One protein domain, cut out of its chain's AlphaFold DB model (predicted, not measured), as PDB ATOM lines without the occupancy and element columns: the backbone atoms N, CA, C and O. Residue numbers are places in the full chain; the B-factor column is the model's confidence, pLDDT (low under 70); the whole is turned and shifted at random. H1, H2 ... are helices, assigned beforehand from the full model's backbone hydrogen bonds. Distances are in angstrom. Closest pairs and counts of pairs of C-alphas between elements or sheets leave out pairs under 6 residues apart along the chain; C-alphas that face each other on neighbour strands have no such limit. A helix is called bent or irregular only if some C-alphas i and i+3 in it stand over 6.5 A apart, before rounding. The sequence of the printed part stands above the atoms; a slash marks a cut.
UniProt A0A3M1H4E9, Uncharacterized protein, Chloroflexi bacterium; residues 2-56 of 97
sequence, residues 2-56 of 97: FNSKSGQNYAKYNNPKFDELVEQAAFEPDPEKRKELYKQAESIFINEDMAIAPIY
ATOM      1  N   PHE A   2     139.172 -21.090-190.548       96.31
ATOM      2  CA  PHE A   2     140.630 -21.024-190.744       96.31
ATOM      3  C   PHE A   2     141.241 -19.616-190.755       96.31
ATOM      4  O   PHE A   2     142.437 -19.492-190.980       96.31
ATOM      5  N   ASN A   3     140.448 -18.565-190.515       96.81
ATOM      6  CA  ASN A   3     140.990 -17.215-190.348       96.81
ATOM      7  C   ASN A   3     142.000 -17.206-189.184       96.81
ATOM      8  O   ASN A   3     141.748 -17.849-188.158       96.81
ATOM      9  N   SER A   4     143.114 -16.485-189.329       97.06
ATOM     10  CA  SER A   4     144.231 -16.515-188.369       97.06
ATOM     11  C   SER A   4     143.837 -16.136-186.936       97.06
ATOM     12  O   SER A   4     144.427 -16.638-185.979       97.06
ATOM     13  N   LYS A   5     142.801 -15.307-186.767       95.94
ATOM     14  CA  LYS A   5     142.290 -14.853-185.462       95.94
ATOM     15  C   LYS A   5     141.238 -15.796-184.870       95.94
ATOM     16  O   LYS A   5     140.738 -15.561-183.771       95.94
ATOM     17  N   SER A   6     140.843 -16.843-185.593       96.25
ATOM     18  CA  SER A   6     139.792 -17.757-185.156       96.25
ATOM     19  C   SER A   6     140.315 -18.770-184.140       96.25
ATOM     20  O   SER A   6     141.250 -19.515-184.416       96.25
ATOM     21  N   GLY A   7     139.624 -18.909-183.005       96.75
ATOM     22  CA  GLY A   7     139.897 -19.981-182.038       96.75
ATOM     23  C   GLY A   7     139.630 -21.401-182.566       96.75
ATOM     24  O   GLY A   7     139.968 -22.369-181.897       96.75
ATOM     25  N   GLN A   8     139.026 -21.533-183.753       95.56
ATOM     26  CA  GLN A   8     138.785 -22.812-184.435       95.56
ATOM     27  C   GLN A   8     139.888 -23.161-185.450       95.56
ATOM     28  O   GLN A   8     139.809 -24.186-186.127       95.56
ATOM     29  N   ASN A   9     140.915 -22.319-185.585       96.56
ATOM     30  CA  ASN A   9     142.030 -22.548-186.494       96.56
ATOM     31  C   ASN A   9     143.057 -23.520-185.887       96.56
ATOM     32  O   ASN A   9     144.157 -23.141-185.484       96.56
ATOM     33  N   TYR A  10     142.698 -24.800-185.828       95.19
ATOM     34  CA  TYR A  10     143.585 -25.846-185.308       95.19
ATOM     35  C   TYR A  10     144.796 -26.124-186.210       95.19
ATOM     36  O   TYR A  10     145.830 -26.566-185.716       95.19
ATOM     37  N   ALA A  11     144.695 -25.812-187.507       93.88
ATOM     38  CA  ALA A  11     145.802 -25.914-188.458       93.88
ATOM     39  C   ALA A  11     146.888 -24.846-188.230       93.88
ATOM     40  O   ALA A  11     147.969 -24.949-188.803       93.88
ATOM     41  N   LYS A  12     146.615 -23.826-187.396       95.75
ATOM     42  CA  LYS A  12     147.482 -22.651-187.181       95.75
ATOM     43  C   LYS A  12     147.846 -21.939-188.490       95.75
ATOM     44  O   LYS A  12     148.921 -21.357-188.609       95.75
ATOM     45  N   TYR A  13     146.944 -21.996-189.464       97.69
ATOM     46  CA  TYR A  13     147.135 -21.373-190.762       97.69
ATOM     47  C   TYR A  13     147.121 -19.846-190.631       97.69
ATOM     48  O   TYR A  13     146.312 -19.293-189.884       97.69
ATOM     49  N   ASN A  14     148.028 -19.160-191.322       97.69
ATOM     50  CA  ASN A  14     148.159 -17.710-191.237       97.69
ATOM     51  C   ASN A  14     148.626 -17.144-192.579       97.69
ATOM     52  O   ASN A  14     149.821 -17.118-192.868       97.69
ATOM     53  N   ASN A  15     147.668 -16.693-193.384       98.31
ATOM     54  CA  ASN A  15     147.918 -16.017-194.648       98.31
ATOM     55  C   ASN A  15     147.059 -14.740-194.695       98.31
ATOM     56  O   ASN A  15     145.830 -14.839-194.791       98.31
ATOM     57  N   PRO A  16     147.670 -13.540-194.650       98.12
ATOM     58  CA  PRO A  16     146.930 -12.279-194.637       98.12
ATOM     59  C   PRO A  16     145.994 -12.094-195.835       98.12
ATOM     60  O   PRO A  16     144.944 -11.474-195.691       98.12
ATOM     61  N   LYS A  17     146.343 -12.639-197.010       98.25
ATOM     62  CA  LYS A  17     145.503 -12.512-198.206       98.25
ATOM     63  C   LYS A  17     144.250 -13.375-198.111       98.25
ATOM     64  O   LYS A  17     143.167 -12.930-198.486       98.25
ATOM     65  N   PHE A  18     144.392 -14.590-197.584       98.44
ATOM     66  CA  PHE A  18     143.251 -15.449-197.282       98.44
ATOM     67  C   PHE A  18     142.326 -14.795-196.251       98.44
ATOM     68  O   PHE A  18     141.114 -14.753-196.458       98.44
ATOM     69  N   ASP A  19     142.892 -14.256-195.167       98.44
ATOM     70  CA  ASP A  19     142.110 -13.587-194.127       98.44
ATOM     71  C   ASP A  19     141.316 -12.406-194.690       98.44
ATOM     72  O   ASP A  19     140.118 -12.313-194.429       98.44
ATOM     73  N   GLU A  20     141.950 -11.561-195.509       98.44
ATOM     74  CA  GLU A  20     141.299 -10.434-196.180       98.44
ATOM     75  C   GLU A  20     140.108 -10.894-197.037       98.44
ATOM     76  O   GLU A  20     139.017 -10.340-196.921       98.44
ATOM     77  N   LEU A  21     140.290 -11.924-197.870       98.50
ATOM     78  CA  LEU A  21     139.226 -12.443-198.738       98.50
ATOM     79  C   LEU A  21     138.052 -13.011-197.934       98.50
ATOM     80  O   LEU A  21     136.894 -12.761-198.269       98.50
ATOM     81  N   VAL A  22     138.333 -13.754-196.859       97.94
ATOM     82  CA  VAL A  22     137.296 -14.325-195.986       97.94
ATOM     83  C   VAL A  22     136.556 -13.232-195.213       97.94
ATOM     84  O   VAL A  22     135.337 -13.323-195.057       97.94
ATOM     85  N   GLU A  23     137.265 -12.202-194.743       97.88
ATOM     86  CA  GLU A  23     136.671 -11.043-194.070       97.88
ATOM     87  C   GLU A  23     135.794 -10.236-195.046       97.88
ATOM     88  O   GLU A  23     134.651  -9.929-194.713       97.88
ATOM     89  N   GLN A  24     136.246  -9.982-196.280       98.31
ATOM     90  CA  GLN A  24     135.432  -9.330-197.318       98.31
ATOM     91  C   GLN A  24     134.183 -10.148-197.666       98.31
ATOM     92  O   GLN A  24     133.077  -9.610-197.685       98.31
ATOM     93  N   ALA A  25     134.335 -11.458-197.884       98.19
ATOM     94  CA  ALA A  25     133.219 -12.344-198.206       98.19
ATOM     95  C   ALA A  25     132.151 -12.367-197.099       98.19
ATOM     96  O   ALA A  25     130.960 -12.461-197.394       98.19
ATOM     97  N   ALA A  26     132.557 -12.248-195.830       96.94
ATOM     98  CA  ALA A  26     131.634 -12.215-194.697       96.94
ATOM     99  C   ALA A  26     130.725 -10.971-194.683       96.94
ATOM    100  O   ALA A  26     129.604 -11.052-194.178       96.94
ATOM    101  N   PHE A  27     131.182  -9.847-195.246       97.50
ATOM    102  CA  PHE A  27     130.421  -8.594-195.319       97.50
ATOM    103  C   PHE A  27     129.801  -8.319-196.699       97.50
ATOM    104  O   PHE A  27     129.098  -7.321-196.849       97.50
ATOM    105  N   GLU A  28     130.015  -9.180-197.698       98.31
ATOM    106  CA  GLU A  28     129.463  -9.008-199.047       98.31
ATOM    107  C   GLU A  28     127.978  -9.438-199.112       98.31
ATOM    108  O   GLU A  28     127.659 -10.615-198.874       98.31
ATOM    109  N   PRO A  29     127.048  -8.512-199.430       98.19
ATOM    110  CA  PRO A  29     125.622  -8.821-199.523       98.19
ATOM    111  C   PRO A  29     125.239  -9.582-200.796       98.19
ATOM    112  O   PRO A  29     124.281 -10.356-200.759       98.19
ATOM    113  N   ASP A  30     125.944  -9.369-201.911       98.50
ATOM    114  CA  ASP A  30     125.638 -10.029-203.176       98.50
ATOM    115  C   ASP A  30     126.094 -11.501-203.141       98.50
ATOM    116  O   ASP A  30     127.284 -11.783-202.957       98.50
ATOM    117  N   PRO A  31     125.179 -12.472-203.318       98.25
ATOM    118  CA  PRO A  31     125.529 -13.882-203.206       98.25
ATOM    119  C   PRO A  31     126.572 -14.356-204.224       98.25
ATOM    120  O   PRO A  31     127.402 -15.198-203.872       98.25
ATOM    121  N   GLU A  32     126.557 -13.829-205.450       98.38
ATOM    122  CA  GLU A  32     127.484 -14.247-206.505       98.38
ATOM    123  C   GLU A  32     128.879 -13.664-206.269       98.38
ATOM    124  O   GLU A  32     129.873 -14.386-206.367       98.38
ATOM    125  N   LYS A  33     128.974 -12.396-205.852       98.56
ATOM    126  CA  LYS A  33     130.257 -11.799-205.448       98.56
ATOM    127  C   LYS A  33     130.849 -12.499-204.234       98.56
ATOM    128  O   LYS A  33     132.032 -12.835-204.238       98.56
ATOM    129  N   ARG A  34     130.033 -12.782-203.215       98.62
ATOM    130  CA  ARG A  34     130.472 -13.517-202.022       98.62
ATOM    131  C   ARG A  34     131.009 -14.900-202.380       98.62
ATOM    132  O   ARG A  34     132.028 -15.326-201.842       98.62
ATOM    133  N   LYS A  35     130.332 -15.601-203.291       98.50
ATOM    134  CA  LYS A  35     130.769 -16.908-203.791       98.50
ATOM    135  C   LYS A  35     132.125 -16.818-204.491       98.50
ATOM    136  O   LYS A  35     132.981 -17.661-204.242       98.50
ATOM    137  N   GLU A  36     132.336 -15.801-205.320       98.62
ATOM    138  CA  GLU A  36     133.612 -15.601-206.013       98.62
ATOM    139  C   GLU A  36     134.758 -15.273-205.039       98.62
ATOM    140  O   GLU A  36     135.840 -15.846-205.153       98.62
ATOM    141  N   LEU A  37     134.511 -14.446-204.017       98.69
ATOM    142  CA  LEU A  37     135.492 -14.174-202.957       98.69
ATOM    143  C   LEU A  37     135.890 -15.451-202.201       98.69
ATOM    144  O   LEU A  37     137.077 -15.706-201.993       98.69
ATOM    145  N   TYR A  38     134.915 -16.293-201.835       98.44
ATOM    146  CA  TYR A  38     135.210 -17.574-201.185       98.44
ATOM    147  C   TYR A  38     135.955 -18.546-202.096       98.44
ATOM    148  O   TYR A  38     136.839 -19.251-201.616       98.44
ATOM    149  N   LYS A  39     135.655 -18.564-203.395       98.38
ATOM    150  CA  LYS A  39     136.376 -19.388-204.371       98.38
ATOM    151  C   LYS A  39     137.850 -18.986-204.474       98.38
ATOM    152  O   LYS A  39     138.720 -19.850-204.530       98.38
ATOM    153  N   GLN A  40     138.145 -17.686-204.460       98.50
ATOM    154  CA  GLN A  40     139.526 -17.192-204.440       98.50
ATOM    155  C   GLN A  40     140.241 -17.581-203.141       98.50
ATOM    156  O   GLN A  40     141.366 -18.075-203.185       98.50
ATOM    157  N   ALA A  41     139.574 -17.427-201.992       98.38
ATOM    158  CA  ALA A  41     140.123 -17.843-200.704       98.38
ATOM    159  C   ALA A  41     140.400 -19.357-200.656       98.38
ATOM    160  O   ALA A  41     141.458 -19.777-200.190       98.38
ATOM    161  N   GLU A  42     139.479 -20.179-201.165       97.50
ATOM    162  CA  GLU A  42     139.640 -21.633-201.253       97.50
ATOM    163  C   GLU A  42     140.818 -22.024-202.152       97.50
ATOM    164  O   GLU A  42     141.583 -22.911-201.777       97.50
ATOM    165  N   SER A  43     141.016 -21.344-203.288       98.19
ATOM    166  CA  SER A  43     142.155 -21.620-204.172       98.19
ATOM    167  C   SER A  43     143.491 -21.427-203.461       98.19
ATOM    168  O   SER A  43     144.335 -22.319-203.513       98.19
ATOM    169  N   ILE A  44     143.654 -20.317-202.736       98.31
ATOM    170  CA  ILE A  44     144.862 -20.075-201.940       98.31
ATOM    171  C   ILE A  44     145.014 -21.175-200.883       98.31
ATOM    172  O   ILE A  44     146.043 -21.832-200.794       98.31
ATOM    173  N   PHE A  45     143.959 -21.421-200.107       97.94
ATOM    174  CA  PHE A  45     144.002 -22.316-198.951       97.94
ATOM    175  C   PHE A  45     144.254 -23.790-199.305       97.94
ATOM    176  O   PHE A  45     144.976 -24.482-198.586       97.94
ATOM    177  N   ILE A  46     143.650 -24.281-200.391       96.88
ATOM    178  CA  ILE A  46     143.701 -25.693-200.794       96.88
ATOM    179  C   ILE A  46     144.742 -25.938-201.884       96.88
ATOM    180  O   ILE A  46     145.535 -26.868-201.752       96.88
ATOM    181  N   ASN A  47     144.741 -25.143-202.955       96.69
ATOM    182  CA  ASN A  47     145.543 -25.446-204.144       96.69
ATOM    183  C   ASN A  47     146.973 -24.912-204.032       96.69
ATOM    184  O   ASN A  47     147.899 -25.566-204.503       96.69
ATOM    185  N   GLU A  48     147.146 -23.728-203.446       97.81
ATOM    186  CA  GLU A  48     148.452 -23.067-203.358       97.81
ATOM    187  C   GLU A  48     149.176 -23.449-202.064       97.81
ATOM    188  O   GLU A  48     150.285 -23.982-202.107       97.81
ATOM    189  N   ASP A  49     148.520 -23.249-200.919       97.50
ATOM    190  CA  ASP A  49     149.140 -23.426-199.603       97.50
ATOM    191  C   ASP A  49     148.976 -24.846-199.044       97.50
ATOM    192  O   ASP A  49     149.707 -25.228-198.129       97.50
ATOM    193  N   MET A  50     148.025 -25.634-199.568       96.06
ATOM    194  CA  MET A  50     147.697 -26.984-199.078       96.06
ATOM    195  C   MET A  50     147.568 -27.031-197.543       96.06
ATOM    196  O   MET A  50     148.061 -27.942-196.873       96.06
ATOM    197  N   ALA A  51     146.913 -26.019-196.970       96.06
ATOM    198  CA  ALA A  51     146.877 -25.780-195.527       96.06
ATOM    199  C   ALA A  51     146.160 -26.891-194.742       96.06
ATOM    200  O   ALA A  51     146.378 -27.061-193.540       96.06
ATOM    201  N   ILE A  52     145.303 -27.653-195.425       95.56
ATOM    202  CA  ILE A  52     144.700 -28.896-194.950       95.56
ATOM    203  C   ILE A  52     144.680 -29.921-196.089       95.56
ATOM    204  O   ILE A  52     144.763 -29.562-197.261       95.56
ATOM    205  N   ALA A  53     144.474 -31.192-195.745       94.69
ATOM    206  CA  ALA A  53     144.182 -32.258-196.699       94.69
ATOM    207  C   ALA A  53     142.725 -32.726-196.513       94.69
ATOM    208  O   ALA A  53     142.462 -33.548-195.628       94.69
ATOM    209  N   PRO A  54     141.753 -32.198-197.283       92.19
ATOM    210  CA  PRO A  54     140.379 -32.686-197.234       92.19
ATOM    211  C   PRO A  54     140.326 -34.137-197.723       92.19
ATOM    212  O   PRO A  54     140.897 -34.459-198.762       92.19
ATOM    213  N   ILE A  55     139.639 -35.013-196.986       95.38
ATOM    214  CA  ILE A  55     139.563 -36.446-197.324       95.38
ATOM    215  C   ILE A  55     138.174 -36.810-197.858       95.38
ATOM    216  O   ILE A  55     138.056 -37.417-198.918       95.38
ATOM    217  N   TYR A  56     137.111 -36.446-197.135       93.44
ATOM    218  CA  TYR A  56     135.727 -36.716-197.529       93.44
ATOM    219  C   TYR A  56     134.745 -35.798-196.793       93.44
ATOM    220  O   TYR A  56     135.056 -35.245-195.736       93.44
TER     221      TYR A  56
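This is residues 2 to 56 of the 97 residues of an uncharacterized protein of Chloroflexi bacterium (UniProt A0A3M1H4E9). Two helices, H1 and the longer H2, lie side by side as a helical hairpin, joined by a tight turn at one end. At the other end of the hairpin are the loop of residues 2 to 15, which folds back on itself before H1, and the tail of residues 49 to 56 after H2. The printed part has 55 residues, with two named helices in the order H1, H2 and no named strand; the class is all helix, and the helices hold 30 of the 55 residues. The whole is compact and rounded, with a radius of gyration of the C-alphas of 11.3 A and spans of 29 by 23 by 20 A.

The printed part begins at Phe 2, with its C-alpha at (140.630, -21.024, -190.744), and residues 2 to 15 hold no named element. H1 is residues 16 to 27, 16.9 A from first to last C-alpha, and begins at C-alpha 16 at (146.930, -12.279, -194.637). H2 is residues 31 to 48, 24.7 A long from first to last C-alpha, and ends at C-alpha 48 at (148.452, -23.067, -203.358). H2 is neither bent nor irregular, but only just: C-alphas 45 and 48 are 6.3 A apart.

H1 and H2 touch, with 18 pairs of C-alphas within 8 A. Their closest C-alphas are those of Ala 25 and Arg 34, 4.8 A apart. The two run opposite ways at a shallow tilt of 21 degrees, with their centres 9.4 A apart. In H2 every O i to N i+4 pair is within hydrogen-bond range; in H1 7 of 8 are.

The two C-alphas farthest apart are those of Pro 29 and Ile 55, at 31.0 A. The printed part has no cut, and the link from H1 to H2 is tight, with 3 residues. The mean pLDDT of the printed part is 97.3, and no printed residue is under 70.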